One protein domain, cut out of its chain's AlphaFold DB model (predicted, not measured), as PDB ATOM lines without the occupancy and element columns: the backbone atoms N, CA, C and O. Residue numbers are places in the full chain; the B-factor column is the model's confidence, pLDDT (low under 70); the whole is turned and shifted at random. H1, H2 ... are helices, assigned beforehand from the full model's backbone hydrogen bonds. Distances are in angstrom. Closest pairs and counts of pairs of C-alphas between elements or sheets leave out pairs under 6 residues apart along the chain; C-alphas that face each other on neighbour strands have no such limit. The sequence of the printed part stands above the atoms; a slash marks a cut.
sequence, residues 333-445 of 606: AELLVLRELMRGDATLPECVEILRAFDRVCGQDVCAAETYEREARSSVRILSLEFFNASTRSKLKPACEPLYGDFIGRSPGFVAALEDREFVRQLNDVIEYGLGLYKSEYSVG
ATOM      1  N   ALA A 333     -18.332 -46.248  47.206       96.00
ATOM      2  CA  ALA A 333     -19.591 -46.757  47.734       96.00
ATOM      3  C   ALA A 333     -20.835 -46.138  47.082       96.00
ATOM      4  O   ALA A 333     -21.726 -46.869  46.655       96.00
ATOM      5  N   GLU A 334     -20.883 -44.815  46.913       98.00
ATOM      6  CA  GLU A 334     -22.047 -44.171  46.299       98.00
ATOM      7  C   GLU A 334     -22.228 -44.563  44.835       98.00
ATOM      8  O   GLU A 334     -23.356 -44.728  44.385       98.00
ATOM      9  N   LEU A 335     -21.129 -44.737  44.098       98.50
ATOM     10  CA  LEU A 335     -21.153 -45.144  42.694       98.50
ATOM     11  C   LEU A 335     -21.673 -46.581  42.537       98.50
ATOM     12  O   LEU A 335     -22.421 -46.865  41.602       98.50
ATOM     13  N   LEU A 336     -21.318 -47.472  43.467       98.25
ATOM     14  CA  LEU A 336     -21.802 -48.853  43.503       98.25
ATOM     15  C   LEU A 336     -23.289 -48.927  43.868       98.25
ATOM     16  O   LEU A 336     -24.055 -49.579  43.162       98.25
ATOM     17  N   VAL A 337     -23.717 -48.208  44.912       98.44
ATOM     18  CA  VAL A 337     -25.136 -48.138  45.302       98.44
ATOM     19  C   VAL A 337     -25.974 -47.523  44.178       98.44
ATOM     20  O   VAL A 337     -27.025 -48.053  43.824       98.44
ATOM     21  N   LEU A 338     -25.492 -46.444  43.554       98.56
ATOM     22  CA  LEU A 338     -26.164 -45.816  42.416       98.56
ATOM     23  C   LEU A 338     -26.310 -46.782  41.234       98.56
ATOM     24  O   LEU A 338     -27.365 -46.816  40.607       98.56
ATOM     25  N   ARG A 339     -25.281 -47.586  40.942       98.06
ATOM     26  CA  ARG A 339     -25.315 -48.592  39.873       98.06
ATOM     27  C   ARG A 339     -26.396 -49.646  40.095       98.06
ATOM     28  O   ARG A 339     -27.034 -50.053  39.127       98.06
ATOM     29  N   GLU A 340     -26.628 -50.070  41.333       97.75
ATOM     30  CA  GLU A 340     -27.759 -50.955  41.625       97.75
ATOM     31  C   GLU A 340     -29.100 -50.251  41.476       97.75
ATOM     32  O   GLU A 340     -30.008 -50.792  40.849       97.75
ATOM     33  N   LEU A 341     -29.198 -49.003  41.939       98.00
ATOM     34  CA  LEU A 341     -30.400 -48.190  41.764       98.00
ATOM     35  C   LEU A 341     -30.715 -47.895  40.289       98.00
ATOM     36  O   LEU A 341     -31.850 -47.592  39.937       98.00
ATOM     37  N   MET A 342     -29.747 -48.009  39.379       97.94
ATOM     38  CA  MET A 342     -30.024 -47.950  37.940       97.94
ATOM     39  C   MET A 342     -30.738 -49.208  37.422       97.94
ATOM     40  O   MET A 342     -31.398 -49.143  36.386       97.94
ATOM     41  N   ARG A 343     -30.624 -50.347  38.117       96.44
ATOM     42  CA  ARG A 343     -31.247 -51.628  37.741       96.44
ATOM     43  C   ARG A 343     -32.630 -51.815  38.357       96.44
ATOM     44  O   ARG A 343     -33.483 -52.448  37.739       96.44
ATOM     45  N   GLY A 344     -32.863 -51.265  39.543       97.38
ATOM     46  CA  GLY A 344     -34.121 -51.402  40.267       97.38
ATOM     47  C   GLY A 344     -34.045 -50.786  41.657       97.38
ATOM     48  O   GLY A 344     -33.037 -50.193  42.024       97.38
ATOM     49  N   ASP A 345     -35.126 -50.905  42.420       97.50
ATOM     50  CA  ASP A 345     -35.063 -50.599  43.849       97.50
ATOM     51  C   ASP A 345     -34.130 -51.605  44.542       97.50
ATOM     52  O   ASP A 345     -33.927 -52.713  44.041       97.50
ATOM     53  N   ALA A 346     -33.555 -51.215  45.676       97.69
ATOM     54  CA  ALA A 346     -32.534 -52.002  46.362       97.69
ATOM     55  C   ALA A 346     -32.821 -52.105  47.861       97.69
ATOM     56  O   ALA A 346     -33.681 -51.411  48.408       97.69
ATOM     57  N   THR A 347     -32.063 -52.954  48.543       98.19
ATOM     58  CA  THR A 347     -32.061 -53.053  49.999       98.19
ATOM     59  C   THR A 347     -30.686 -52.761  50.589       98.19
ATOM     60  O   THR A 347     -29.649 -52.893  49.931       98.19
ATOM     61  N   LEU A 348     -30.659 -52.360  51.859       97.31
ATOM     62  CA  LEU A 348     -29.419 -52.086  52.574       97.31
ATOM     63  C   LEU A 348     -28.478 -53.312  52.620       97.31
ATOM     64  O   LEU A 348     -27.294 -53.126  52.327       97.31
ATOM     65  N   PRO A 349     -28.947 -54.552  52.891       97.38
ATOM     66  CA  PRO A 349     -28.092 -55.738  52.831       97.38
ATOM     67  C   PRO A 349     -27.489 -55.997  51.445       97.38
ATOM     68  O   PRO A 349     -26.317 -56.355  51.355       97.38
ATOM     69  N   GLU A 350     -28.243 -55.778  50.363       97.31
ATOM     70  CA  GLU A 350     -27.712 -55.913  48.997       97.31
ATOM     71  C   GLU A 350     -26.582 -54.910  48.752       97.31
ATOM     72  O   GLU A 350     -25.509 -55.282  48.277       97.31
ATOM     73  N   CYS A 351     -26.789 -53.652  49.151       97.31
ATOM     74  CA  CYS A 351     -25.768 -52.614  49.053       97.31
ATOM     75  C   CYS A 351     -24.502 -52.994  49.836       97.31
ATOM     76  O   CYS A 351     -23.407 -52.920  49.284       97.31
ATOM     77  N   VAL A 352     -24.641 -53.457  51.083       96.50
ATOM     78  CA  VAL A 352     -23.522 -53.939  51.916       96.50
ATOM     79  C   VAL A 352     -22.733 -55.047  51.218       96.50
ATOM     80  O   VAL A 352     -21.503 -54.983  51.155       96.50
ATOM     81  N   GLU A 353     -23.421 -56.041  50.656       95.69
ATOM     82  CA  GLU A 353     -22.763 -57.155  49.972       95.69
ATOM     83  C   GLU A 353     -22.023 -56.714  48.706       95.69
ATOM     84  O   GLU A 353     -20.947 -57.234  48.414       95.69
ATOM     85  N   ILE A 354     -22.525 -55.712  47.987       96.00
ATOM     86  CA  ILE A 354     -21.849 -55.169  46.803       96.00
ATOM     87  C   ILE A 354     -20.592 -54.384  47.170       96.00
ATOM     88  O   ILE A 354     -19.568 -54.553  46.507       96.00
ATOM     89  N   LEU A 355     -20.632 -53.578  48.238       94.50
ATOM     90  CA  LEU A 355     -19.435 -52.897  48.748       94.50
ATOM     91  C   LEU A 355     -18.361 -53.920  49.139       94.50
ATOM     92  O   LEU A 355     -17.214 -53.833  48.702       94.50
ATOM     93  N   ARG A 356     -18.760 -54.949  49.892       92.44
ATOM     94  CA  ARG A 356     -17.884 -56.051  50.300       92.44
ATOM     95  C   ARG A 356     -17.322 -56.823  49.104       92.44
ATOM     96  O   ARG A 356     -16.148 -57.193  49.105       92.44
ATOM     97  N   ALA A 357     -18.140 -57.102  48.091       92.75
ATOM     98  CA  ALA A 357     -17.703 -57.801  46.888       92.75
ATOM     99  C   ALA A 357     -16.690 -56.972  46.087       92.75
ATOM    100  O   ALA A 357     -15.710 -57.525  45.585       92.75
ATOM    101  N   PHE A 358     -16.897 -55.658  45.995       92.12
ATOM    102  CA  PHE A 358     -15.991 -54.759  45.293       92.12
ATOM    103  C   PHE A 358     -14.613 -54.684  45.964       92.12
ATOM    104  O   PHE A 358     -13.603 -54.845  45.277       92.12
ATOM    105  N   ASP A 359     -14.554 -54.561  47.292       88.62
ATOM    106  CA  ASP A 359     -13.286 -54.548  48.039       88.62
ATOM    107  C   ASP A 359     -12.464 -55.825  47.796       88.62
ATOM    108  O   ASP A 359     -11.255 -55.755  47.557       88.62
ATOM    109  N   ARG A 360     -13.121 -56.995  47.739       87.06
ATOM    110  CA  ARG A 360     -12.460 -58.267  47.390       87.06
ATOM    111  C   ARG A 360     -11.856 -58.240  45.986       87.06
ATOM    112  O   ARG A 360     -10.748 -58.731  45.791       87.06
ATOM    113  N   VAL A 361     -12.560 -57.667  45.007       87.75
ATOM    114  CA  VAL A 361     -12.062 -57.521  43.624       87.75
ATOM    115  C   VAL A 361     -10.895 -56.532  43.549       87.75
ATOM    116  O   VAL A 361      -9.997 -56.692  42.721       87.75
ATOM    117  N   CYS A 362     -10.885 -55.525  44.418       83.88
ATOM    118  CA  CYS A 362      -9.782 -54.581  44.568       83.88
ATOM    119  C   CYS A 362      -8.588 -55.146  45.357       83.88
ATOM    120  O   CYS A 362      -7.557 -54.481  45.415       83.88
ATOM    121  N   GLY A 363      -8.695 -56.355  45.924       76.19
ATOM    122  CA  GLY A 363      -7.643 -56.968  46.737       76.19
ATOM    123  C   GLY A 363      -7.451 -56.293  48.097       76.19
ATOM    124  O   GLY A 363      -6.357 -56.355  48.650       76.19
ATOM    125  N   GLN A 364      -8.484 -55.621  48.611       75.25
ATOM    126  CA  GLN A 364      -8.466 -55.000  49.931       75.25
ATOM    127  C   GLN A 364      -8.806 -56.006  51.029       75.25
ATOM    128  O   GLN A 364      -9.588 -56.939  50.820       75.25
ATOM    129  N   ASP A 365      -8.267 -55.763  52.224       70.00
ATOM    130  CA  ASP A 365      -8.713 -56.453  53.427       70.00
ATOM    131  C   ASP A 365     -10.179 -56.109  53.703       70.00
ATOM    132  O   ASP A 365     -10.583 -54.944  53.718       70.00
ATOM    133  N   VAL A 366     -10.990 -57.147  53.912       72.06
ATOM    134  CA  VAL A 366     -12.421 -56.990  54.177       72.06
ATOM    135  C   VAL A 366     -12.596 -56.321  55.538       72.06
ATOM    136  O   VAL A 366     -12.145 -56.853  56.551       72.06
ATOM    137  N   CYS A 367     -13.269 -55.170  55.557       78.75
ATOM    138  CA  CYS A 367     -13.586 -54.446  56.787       78.75
ATOM    139  C   CYS A 367     -14.594 -55.211  57.666       78.75
ATOM    140  O   CYS A 367     -15.266 -56.152  57.222       78.75
ATOM    141  N   ALA A 368     -14.752 -54.763  58.912       82.62
ATOM    142  CA  ALA A 368     -15.835 -55.214  59.782       82.62
ATOM    143  C   ALA A 368     -17.218 -55.009  59.122       82.62
ATOM    144  O   ALA A 368     -17.418 -54.101  58.307       82.62
ATOM    145  N   ALA A 369     -18.197 -55.860  59.451       84.31
ATOM    146  CA  ALA A 369     -19.524 -55.815  58.828       84.31
ATOM    147  C   ALA A 369     -20.236 -54.474  59.081       84.31
ATOM    148  O   ALA A 369     -20.865 -53.915  58.183       84.31
ATOM    149  N   GLU A 370     -20.053 -53.929  60.280       87.50
ATOM    150  CA  GLU A 370     -20.595 -52.654  60.735       87.50
ATOM    151  C   GLU A 370     -20.054 -51.478  59.905       87.50
ATOM    152  O   GLU A 370     -20.770 -50.506  59.661       87.50
ATOM    153  N   THR A 371     -18.811 -51.578  59.416       88.31
ATOM    154  CA  THR A 371     -18.190 -50.568  58.547       88.31
ATOM    155  C   THR A 371     -18.927 -50.477  57.212       88.31
ATOM    156  O   THR A 371     -19.302 -49.382  56.790       88.31
ATOM    157  N   TYR A 372     -19.211 -51.621  56.581       91.94
ATOM    158  CA  TYR A 372     -19.960 -51.656  55.323       91.94
ATOM    159  C   TYR A 372     -21.394 -51.157  55.490       91.94
ATOM    160  O   TYR A 372     -21.890 -50.423  54.635       91.94
ATOM    161  N   GLU A 373     -22.061 -51.509  56.592       94.31
ATOM    162  CA  GLU A 373     -23.411 -51.011  56.866       94.31
ATOM    163  C   GLU A 373     -23.416 -49.488  57.055       94.31
ATOM    164  O   GLU A 373     -24.240 -48.786  56.458       94.31
ATOM    165  N   ARG A 374     -22.456 -48.953  57.822       93.19
ATOM    166  CA  ARG A 374     -22.277 -47.507  58.019       93.19
ATOM    167  C   ARG A 374     -22.059 -46.782  56.688       93.19
ATOM    168  O   ARG A 374     -22.669 -45.737  56.451       93.19
ATOM    169  N   GLU A 375     -21.238 -47.343  55.805       94.06
ATOM    170  CA  GLU A 375     -20.965 -46.797  54.470       94.06
ATOM    171  C   GLU A 375     -22.169 -46.861  53.534       94.06
ATOM    172  O   GLU A 375     -22.457 -45.881  52.842       94.06
ATOM    173  N   ALA A 376     -22.906 -47.973  53.529       96.75
ATOM    174  CA  ALA A 376     -24.112 -48.121  52.724       96.75
ATOM    175  C   ALA A 376     -25.186 -47.113  53.165       96.75
ATOM    176  O   ALA A 376     -25.724 -46.384  52.332       96.75
ATOM    177  N   ARG A 377     -25.418 -46.962  54.479       97.44
ATOM    178  CA  ARG A 377     -26.333 -45.941  55.029       97.44
ATOM    179  C   ARG A 377     -25.885 -44.520  54.674       97.44
ATOM    180  O   ARG A 377     -26.709 -43.704  54.263       97.44
ATOM    181  N   SER A 378     -24.587 -44.222  54.789       96.69
ATOM    182  CA  SER A 378     -24.021 -42.929  54.373       96.69
ATOM    183  C   SER A 378     -24.241 -42.666  52.881       96.69
ATOM    184  O   SER A 378     -24.616 -41.556  52.502       96.69
ATOM    185  N   SER A 379     -24.064 -43.686  52.040       98.00
ATOM    186  CA  SER A 379     -24.267 -43.589  50.592       98.00
ATOM    187  C   SER A 379     -25.724 -43.289  50.250       98.00
ATOM    188  O   SER A 379     -25.986 -42.398  49.445       98.00
ATOM    189  N   VAL A 380     -26.677 -43.944  50.926       98.25
ATOM    190  CA  VAL A 380     -28.109 -43.645  50.774       98.25
ATOM    191  C   VAL A 380     -28.414 -42.203  51.179       98.25
ATOM    192  O   VAL A 380     -29.049 -41.507  50.398       98.25
ATOM    193  N   ARG A 381     -27.895 -41.696  52.310       98.06
ATOM    194  CA  ARG A 381     -28.093 -40.282  52.710       98.06
ATOM    195  C   ARG A 381     -27.549 -39.277  51.695       98.06
ATOM    196  O   ARG A 381     -28.055 -38.163  51.590       98.06
ATOM    197  N   ILE A 382     -26.493 -39.628  50.967       98.19
ATOM    198  CA  ILE A 382     -25.941 -38.771  49.912       98.19
ATOM    199  C   ILE A 382     -26.823 -38.821  48.668       98.19
ATOM    200  O   ILE A 382     -27.130 -37.771  48.108       98.19
ATOM    201  N   LEU A 383     -27.262 -40.010  48.256       98.44
ATOM    202  CA  LEU A 383     -28.100 -40.202  47.072       98.44
ATOM    203  C   LEU A 383     -29.549 -39.719  47.277       98.44
ATOM    204  O   LEU A 383     -30.171 -39.268  46.315       98.44
ATOM    205  N   SER A 384     -30.053 -39.729  48.516       98.06
ATOM    206  CA  SER A 384     -31.322 -39.110  48.937       98.06
ATOM    207  C   SER A 384     -31.199 -37.605  49.201       98.06
ATOM    208  O   SER A 384     -32.196 -36.908  49.387       98.06
ATOM    209  N   LEU A 385     -29.967 -37.084  49.186       98.06
ATOM    210  CA  LEU A 385     -29.586 -35.706  49.499       98.06
ATOM    211  C   LEU A 385     -29.804 -35.266  50.960       98.06
ATOM    212  O   LEU A 385     -29.654 -34.075  51.264       98.06
ATOM    213  N   GLU A 386     -30.115 -36.186  51.874       97.62
ATOM    214  CA  GLU A 386     -30.248 -35.914  53.310       97.62
ATOM    215  C   GLU A 386     -28.950 -35.398  53.935       97.62
ATOM    216  O   GLU A 386     -29.000 -34.495  54.768       97.62
ATOM    217  N   PHE A 387     -27.800 -35.886  53.462       97.19
ATOM    218  CA  PHE A 387     -26.482 -35.442  53.920       97.19
ATOM    219  C   PHE A 387     -26.233 -33.949  53.652       97.19
ATOM    220  O   PHE A 387     -25.585 -33.261  54.439       97.19
ATOM    221  N   PHE A 388     -26.737 -33.420  52.534       96.00
ATOM    222  CA  PHE A 388     -26.440 -32.054  52.115       96.00
ATOM    223  C   PHE A 388     -27.297 -31.019  52.848       96.00
ATOM    224  O   PHE A 388     -28.502 -31.200  53.054       96.00
ATOM    225  N   ASN A 389     -26.687 -29.868  53.141       92.94
ATOM    226  CA  ASN A 389     -27.394 -28.690  53.643       92.94
ATOM    227  C   ASN A 389     -28.436 -28.157  52.638       92.94
ATOM    228  O   ASN A 389     -28.362 -28.414  51.434       92.94
ATOM    229  N   ALA A 390     -29.382 -27.347  53.127       91.38
ATOM    230  CA  ALA A 390     -30.505 -26.841  52.333       91.38
ATOM    231  C   ALA A 390     -30.079 -26.079  51.060       91.38
ATOM    232  O   ALA A 390     -30.698 -26.238  50.007       91.38
ATOM    233  N   SER A 391     -28.997 -25.294  51.131       91.62
ATOM    234  CA  SER A 391     -28.477 -24.531  49.986       91.62
ATOM    235  C   SER A 391     -28.008 -25.453  48.859       91.62
ATOM    236  O   SER A 391     -28.368 -25.261  47.697       91.62
ATOM    237  N   THR A 392     -27.260 -26.500  49.202       92.56
ATOM    238  CA  THR A 392     -26.758 -27.483  48.234       92.56
ATOM    239  C   THR A 392     -27.889 -28.373  47.727       92.56
ATOM    240  O   THR A 392     -28.044 -28.531  46.518       92.56
ATOM    241  N   ARG A 393     -28.740 -28.871  48.633       94.25
ATOM    242  CA  ARG A 393     -29.897 -29.720  48.314       94.25
ATOM    243  C   ARG A 393     -30.838 -29.070  47.299       94.25
ATOM    244  O   ARG A 393     -31.335 -29.756  46.418       94.25
ATOM    245  N   SER A 394     -31.028 -27.749  47.369       94.75
ATOM    246  CA  SER A 394     -31.910 -27.011  46.448       94.75
ATOM    247  C   SER A 394     -31.472 -27.049  44.975       94.75
ATOM    248  O   SER A 394     -32.284 -26.802  44.088       94.75
ATOM    249  N   LYS A 395     -30.195 -27.357  44.709       95.19
ATOM    250  CA  LYS A 395     -29.594 -27.387  43.366       95.19
ATOM    251  C   LYS A 395     -29.484 -28.798  42.785       95.19
ATOM    252  O   LYS A 395     -29.042 -28.947  41.650       95.19
ATOM    253  N   LEU A 396     -29.826 -29.819  43.567       96.88
ATOM    254  CA  LEU A 396     -29.635 -31.224  43.228       96.88
ATOM    255  C   LEU A 396     -30.982 -31.940  43.112       96.88
ATOM    256  O   LEU A 396     -32.030 -31.417  43.493       96.88
ATOM    257  N   LYS A 397     -30.945 -33.158  42.571       97.69
ATOM    258  CA  LYS A 397     -32.099 -34.053  42.474       97.69
ATOM    259  C   LYS A 397     -31.735 -35.404  43.099       97.69
ATOM    260  O   LYS A 397     -30.635 -35.889  42.833       97.69
ATOM    261  N   PRO A 398     -32.596 -35.984  43.953       98.12
ATOM    262  CA  PRO A 398     -32.284 -37.236  44.631       98.12
ATOM    263  C   PRO A 398     -32.355 -38.401  43.644       98.12
ATOM    264  O   PRO A 398     -33.224 -38.418  42.771       98.12
ATOM    265  N   ALA A 399     -31.449 -39.367  43.767       98.06
ATOM    266  CA  ALA A 399     -31.497 -40.617  43.004       98.06
ATOM    267  C   ALA A 399     -32.399 -41.663  43.686       98.06
ATOM    268  O   ALA A 399     -33.044 -42.468  43.016       98.06
ATOM    269  N   CYS A 400     -32.496 -41.611  45.017       98.25
ATOM    270  CA  CYS A 400     -33.350 -42.479  45.824       98.25
ATOM    271  C   CYS A 400     -34.134 -41.692  46.875       98.25
ATOM    272  O   CYS A 400     -33.801 -40.553  47.201       98.25
ATOM    273  N   GLU A 401     -35.167 -42.321  47.414       98.00
ATOM    274  CA  GLU A 401     -35.868 -41.861  48.605       98.00
ATOM    275  C   GLU A 401     -35.025 -42.130  49.871       98.00
ATOM    276  O   GLU A 401     -34.114 -42.969  49.844       98.00
ATOM    277  N   PRO A 402     -35.303 -41.435  50.991       96.38
ATOM    278  CA  PRO A 402     -34.755 -41.793  52.296       96.38
ATOM    279  C   PRO A 402     -35.030 -43.256  52.651       96.38
ATOM    280  O   PRO A 402     -36.068 -43.821  52.301       96.38
ATOM    281  N   LEU A 403     -34.096 -43.863  53.381       94.88
ATOM    282  CA  LEU A 403     -34.169 -45.271  53.761       94.88
ATOM    283  C   LEU A 403     -35.431 -45.559  54.602       94.88
ATOM    284  O   LEU A 403     -35.646 -44.929  55.639       94.88
ATOM    285  N   TYR A 404     -36.227 -46.553  54.198       94.12
ATOM    286  CA  TYR A 404     -37.393 -47.025  54.953       94.12
ATOM    287  C   TYR A 404     -37.170 -48.462  55.433       94.12
ATOM    288  O   TYR A 404     -37.302 -49.421  54.671       94.12
ATOM    289  N   GLY A 405     -36.806 -48.622  56.709       94.19
ATOM    290  CA  GLY A 405     -36.302 -49.903  57.211       94.19
ATOM    291  C   GLY A 405     -34.995 -50.257  56.501       94.19
ATOM    292  O   GLY A 405     -34.021 -49.520  56.631       94.19
ATOM    293  N   ASP A 406     -35.010 -51.335  55.717       95.62
ATOM    294  CA  ASP A 406     -33.896 -51.726  54.842       95.62
ATOM    295  C   ASP A 406     -34.167 -51.437  53.360       95.62
ATOM    296  O   ASP A 406     -33.313 -51.720  52.528       95.62
ATOM    297  N   PHE A 407     -35.332 -50.890  53.004       97.81
ATOM    298  CA  PHE A 407     -35.716 -50.653  51.614       97.81
ATOM    299  C   PHE A 407     -35.244 -49.285  51.107       97.81
ATOM    300  O   PHE A 407     -35.425 -48.261  51.774       97.81
ATOM    301  N   ILE A 408     -34.685 -49.276  49.897       98.12
ATOM    302  CA  ILE A 408     -34.168 -48.108  49.185       98.12
ATOM    303  C   ILE A 408     -34.934 -47.989  47.862       98.12
ATOM    304  O   ILE A 408     -34.597 -48.627  46.861       98.12
ATOM    305  N   GLY A 409     -35.984 -47.168  47.862       97.88
ATOM    306  CA  GLY A 409     -36.769 -46.880  46.661       97.88
ATOM    307  C   GLY A 409     -36.089 -45.837  45.778       97.88
ATOM    308  O   GLY A 409     -35.509 -44.873  46.281       97.88
ATOM    309  N   ARG A 410     -36.167 -45.992  44.456       98.31
ATOM    310  CA  ARG A 410     -35.690 -44.966  43.516       98.31
ATOM    311  C   ARG A 410     -36.624 -43.761  43.518       98.31
ATOM    312  O   ARG A 410     -37.842 -43.917  43.609       98.31
ATOM    313  N   SER A 411     -36.067 -42.561  43.363       98.25
ATOM    314  CA  SER A 411     -36.904 -41.365  43.269       98.25
ATOM    315  C   SER A 411     -37.658 -41.343  41.927       98.25
ATOM    316  O   SER A 411     -37.112 -41.786  40.909       98.25
ATOM    317  N   PRO A 412     -38.881 -40.785  41.858       98.06
ATOM    318  CA  PRO A 412     -39.645 -40.733  40.610       98.06
ATOM    319  C   PRO A 412     -38.912 -40.014  39.468       98.06
ATOM    320  O   PRO A 412     -38.959 -40.460  38.322       98.06
ATOM    321  N   GLY A 413     -38.197 -38.926  39.780       97.75
ATOM    322  CA  GLY A 413     -37.411 -38.175  38.796       97.75
ATOM    323  C   GLY A 413     -36.236 -38.984  38.244       97.75
ATOM    324  O   GLY A 413     -35.949 -38.922  37.049       97.75
ATOM    325  N   PHE A 414     -35.598 -39.803  39.085       98.38
ATOM    326  CA  PHE A 414     -34.516 -40.673  38.641       98.38
ATOM    327  C   PHE A 414     -35.046 -41.815  37.771       98.38
ATOM    328  O   PHE A 414     -34.478 -42.083  36.717       98.38
ATOM    329  N   VAL A 415     -36.179 -42.424  38.141       98.44
ATOM    330  CA  VAL A 415     -36.841 -43.450  37.314       98.44
ATOM    331  C   VAL A 415     -37.178 -42.908  35.922       98.44
ATOM    332  O   VAL A 415     -36.853 -43.564  34.937       98.44
ATOM    333  N   ALA A 416     -37.748 -41.703  35.832       98.19
ATOM    334  CA  ALA A 416     -38.048 -41.065  34.550       98.19
ATOM    335  C   ALA A 416     -36.776 -40.778  33.727       98.19
ATOM    336  O   ALA A 416     -36.744 -41.017  32.522       98.19
ATOM    337  N   ALA A 417     -35.700 -40.311  34.370       98.19
ATOM    338  CA  ALA A 417     -34.425 -40.064  33.699       98.19
ATOM    339  C   ALA A 417     -33.811 -41.344  33.097       98.19
ATOM    340  O   ALA A 417     -33.212 -41.283  32.022       98.19
ATOM    341  N   LEU A 418     -33.976 -42.494  33.764       98.19
ATOM    342  CA  LEU A 418     -33.451 -43.797  33.336       98.19
ATOM    343  C   LEU A 418     -34.176 -44.407  32.122       98.19
ATOM    344  O   LEU A 418     -33.680 -45.383  31.558       98.19
ATOM    345  N   GLU A 419     -35.315 -43.854  31.689       97.75
ATOM    346  CA  GLU A 419     -35.988 -44.289  30.455       97.75
ATOM    347  C   GLU A 419     -35.164 -43.949  29.197       97.75
ATOM    348  O   GLU A 419     -35.261 -44.628  28.170       97.75
ATOM    349  N   ASP A 420     -34.309 -42.926  29.282       98.38
ATOM    350  CA  ASP A 420     -33.409 -42.512  28.211       98.38
ATOM    351  C   ASP A 420     -32.112 -43.334  28.222       98.38
ATOM    352  O   ASP A 420     -31.247 -43.207  29.095       98.38
ATOM    353  N   ARG A 421     -31.944 -44.161  27.186       97.88
ATOM    354  CA  ARG A 421     -30.778 -45.040  27.025       97.88
ATOM    355  C   ARG A 421     -29.454 -44.283  26.949       97.88
ATOM    356  O   ARG A 421     -28.446 -44.807  27.418       97.88
ATOM    357  N   GLU A 422     -29.433 -43.094  26.355       97.44
ATOM    358  CA  GLU A 422     -28.197 -42.326  26.203       97.44
ATOM    359  C   GLU A 422     -27.791 -41.665  27.525       97.44
ATOM    360  O   GLU A 422     -26.602 -41.613  27.848       97.44
ATOM    361  N   PHE A 423     -28.766 -41.256  28.342       98.44
ATOM    362  CA  PHE A 423     -28.511 -40.828  29.718       98.44
ATOM    363  C   PHE A 423     -27.925 -41.971  30.551       98.44
ATOM    364  O   PHE A 423     -26.884 -41.791  31.181       98.44
ATOM    365  N   VAL A 424     -28.531 -43.165  30.501       98.44
ATOM    366  CA  VAL A 424     -28.020 -44.354  31.209       98.44
ATOM    367  C   VAL A 424     -26.590 -44.687  30.781       98.44
ATOM    368  O   VAL A 424     -25.747 -44.993  31.625       98.44
ATOM    369  N   ARG A 425     -26.294 -44.600  29.478       98.00
ATOM    370  CA  ARG A 425     -24.950 -44.837  28.939       98.00
ATOM    371  C   ARG A 425     -23.935 -43.838  29.503       98.00
ATOM    372  O   ARG A 425     -22.911 -44.260  30.027       98.00
ATOM    373  N   GLN A 426     -24.220 -42.535  29.442       98.06
ATOM    374  CA  GLN A 426     -23.304 -41.502  29.948       98.06
ATOM    375  C   GLN A 426     -23.161 -41.524  31.471       98.06
ATOM    376  O   GLN A 426     -22.073 -41.273  31.985       98.06
ATOM    377  N   LEU A 427     -24.226 -41.854  32.199       98.38
ATOM    378  CA  LEU A 427     -24.155 -42.034  33.643       98.38
ATOM    379  C   LEU A 427     -23.239 -43.215  33.997       98.38
ATOM    380  O   LEU A 427     -22.364 -43.069  34.847       98.38
ATOM    381  N   ASN A 428     -23.370 -44.347  33.297       98.31
ATOM    382  CA  ASN A 428     -22.466 -45.485  33.466       98.31
ATOM    383  C   ASN A 428     -21.008 -45.137  33.133       98.31
ATOM    384  O   ASN A 428     -20.130 -45.541  33.891       98.31
ATOM    385  N   ASP A 429     -20.740 -44.358  32.076       97.81
ATOM    386  CA  ASP A 429     -19.378 -43.902  31.753       97.81
ATOM    387  C   ASP A 429     -18.740 -43.154  32.940       97.81
ATOM    388  O   ASP A 429     -17.578 -43.386  33.274       97.81
ATOM    389  N   VAL A 430     -19.499 -42.270  33.600       98.19
ATOM    390  CA  VAL A 430     -19.021 -41.507  34.767       98.19
ATOM    391  C   VAL A 430     -18.796 -42.420  35.977       98.19
ATOM    392  O   VAL A 430     -17.797 -42.263  36.682       98.19
ATOM    393  N   ILE A 431     -19.685 -43.391  36.209       98.38
ATOM    394  CA  ILE A 431     -19.535 -44.371  37.295       98.38
ATOM    395  C   ILE A 431     -18.283 -45.230  37.063       98.38
ATOM    396  O   ILE A 431     -17.477 -45.376  37.978       98.38
ATOM    397  N   GLU A 432     -18.085 -45.767  35.857       97.62
ATOM    398  CA  GLU A 432     -16.887 -46.548  35.508       97.62
ATOM    399  C   GLU A 432     -15.607 -45.721  35.644       97.62
ATOM    400  O   GLU A 432     -14.621 -46.198  36.204       97.62
ATOM    401  N   TYR A 433     -15.626 -44.457  35.209       96.81
ATOM    402  CA  TYR A 433     -14.503 -43.546  35.409       96.81
ATOM    403  C   TYR A 433     -14.169 -43.362  36.898       96.81
ATOM    404  O   TYR A 433     -13.017 -43.537  37.297       96.81
ATOM    405  N   GLY A 434     -15.168 -43.065  37.735       96.75
ATOM    406  CA  GLY A 434     -14.973 -42.866  39.173       96.75
ATOM    407  C   GLY A 434     -14.487 -44.124  39.904       96.75
ATOM    408  O   GLY A 434     -13.586 -44.039  40.739       96.75
ATOM    409  N   LEU A 435     -15.023 -45.301  39.562       96.19
ATOM    410  CA  LEU A 435     -14.560 -46.581  40.114       96.19
ATOM    411  C   LEU A 435     -13.148 -46.938  39.636       96.19
ATOM    412  O   LEU A 435     -12.343 -47.438  40.423       96.19
ATOM    413  N   GLY A 436     -12.829 -46.652  38.370       94.25
ATOM    414  CA  GLY A 436     -11.488 -46.807  37.815       94.25
ATOM    415  C   GLY A 436     -10.465 -45.955  38.564       94.25
ATOM    416  O   GLY A 436      -9.434 -46.478  38.983       94.25
ATOM    417  N   LEU A 437     -10.791 -44.681  38.818       92.06
ATOM    418  CA  LEU A 437      -9.967 -43.781  39.628       92.06
ATOM    419  C   LEU A 437      -9.769 -44.294  41.055       92.06
ATOM    420  O   LEU A 437      -8.644 -44.279  41.556       92.06
ATOM    421  N   TYR A 438     -10.840 -44.760  41.707       92.75
ATOM    422  CA  TYR A 438     -10.735 -45.351  43.041       92.75
ATOM    423  C   TYR A 438      -9.760 -46.531  43.023       92.75
ATOM    424  O   TYR A 438      -8.822 -46.570  43.816       92.75
ATOM    425  N   LYS A 439      -9.906 -47.446  42.059       91.38
ATOM    426  CA  LYS A 439      -9.032 -48.615  41.915       91.38
ATOM    427  C   LYS A 439      -7.571 -48.254  41.635       91.38
ATOM    428  O   LYS A 439      -6.679 -48.949  42.103       91.38
ATOM    429  N   SER A 440      -7.301 -47.204  40.866       87.38
ATOM    430  CA  SER A 440      -5.922 -46.816  40.555       87.38
ATOM    431  C   SER A 440      -5.261 -45.982  41.651       87.38
ATOM    432  O   SER A 440      -4.043 -46.033  41.796       87.38
ATOM    433  N   GLU A 441      -6.026 -45.177  42.396       86.56
ATOM    434  CA  GLU A 441      -5.452 -44.141  43.265       86.56
ATOM    435  C   GLU A 441      -5.755 -44.301  44.754       86.56
ATOM    436  O   GLU A 441      -4.972 -43.795  45.562       86.56
ATOM    437  N   TYR A 442      -6.864 -44.950  45.107       88.56
ATOM    438  CA  TYR A 442      -7.385 -45.002  46.474       88.56
ATOM    439  C   TYR A 442      -7.631 -46.419  46.979       88.56
ATOM    440  O   TYR A 442      -7.866 -46.580  48.164       88.56
ATOM    441  N   SER A 443      -7.524 -47.466  46.155       82.50
ATOM    442  CA  SER A 443      -7.799 -48.823  46.633       82.50
ATOM    443  C   SER A 443      -6.703 -49.411  47.526       82.50
ATOM    444  O   SER A 443      -6.855 -50.526  48.014       82.50
ATOM    445  N   VAL A 444      -5.592 -48.710  47.745       75.69
ATOM    446  CA  VAL A 444      -4.482 -49.157  48.596       75.69
ATOM    447  C   VAL A 444      -4.072 -48.014  49.526       75.69
ATOM    448  O   VAL A 444      -4.223 -46.839  49.194       75.69
ATOM    449  N   GLY A 445      -3.530 -48.353  50.698       70.25
ATOM    450  CA  GLY A 445      -2.971 -47.372  51.636       70.25
ATOM    451  C   GLY A 445      -3.977 -46.786  52.628       70.25
ATOM    452  O   GLY A 445      -3.695 -45.756  53.243       70.25
TER     453      GLY A 445
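What this domain is: This is residues 333 to 445 of the 606 residues of the protein "Helicase C-terminal domain-containing protein" of Parolsenella catena (UniProt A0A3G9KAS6). The longest helix, H6, runs along one side of a short helix in the middle, H1; on its other sides H1 is packed by H2 and H3, which cross it and each other steeply. The small helices H4 and H5 lie away from this core, joined by a long loop, and H5 makes a corner with H6 near the beginning of H6. You will find 113 residues printed, with six named helices, H1 to H6 in chain order, and no named strand: the class is all helix. The whole is compact, with a radius of gyration of the C-alphas of 14.3 A and spans of 37 by 32 by 28 A.

Where its parts are: Find C-alpha 421 at (-30.778, -45.040, 27.025); from there H6, residues 421 to 441, runs 30.1 A to C-alpha 441 at (-5.452, -44.141, 43.265). Go back to C-alpha 333 at (-19.591, -46.757, 47.734), where H1, residues 333 to 341, begins; it is 12.4 A long. H2, residues 348 to 361, measures 20.3 A, and H3, residues 369 to 383, 21.3 A. Two short helices remain: H4, residues 390 to 393, and H5, residues 412 to 417.

How they stand to each other: Look first at residues 428 to 435 of H6, the part that touches H1: the closest C-alphas are those of Leu 335 and Ile 431, 5.7 A apart. These helices run opposite ways at a shallow tilt of 26 degrees. H1 is the hub, touching three helices. Residues 351 to 355 of H2 touch it, closest at the C-alphas of Val 337 and Cys 351, 5.9 A apart, at a steep tilt of 58 degrees. H3 touches H1 at the C-alphas of Glu 334 and Ser 379, its closest pair, 4.9 A apart; the tilt of 68 degrees is only just steep. With residues 372 to 377 H3 also touches H2, closest at the C-alphas of Val 352 and Tyr 372, 5.4 A apart, at a tilt of 69 degrees, only just steep. H5 is close to H6 but not clearly touching, at the C-alphas of Ala 417 and Phe 423, their closest pair, 7.2 A apart. H4 touches no helix. In H1, H2, H3, H5 and H6 every O i to N i+4 pair is within hydrogen-bond range; H4 is too short for such a pair, and its one O i to N i+3 pair is not within range.

The domain as a whole: Look for the two C-alphas farthest apart at Ala 416 and Gly 445, 39.5 A from each other. The printed part has no cut. The link from H4 to H5, residues 394 to 411, is long; in it residues 407 to 408 pair antiparallel with residues 346 to 347. In the B-factor column the mean pLDDT of the printed part is 94.1, and no printed residue is under 70.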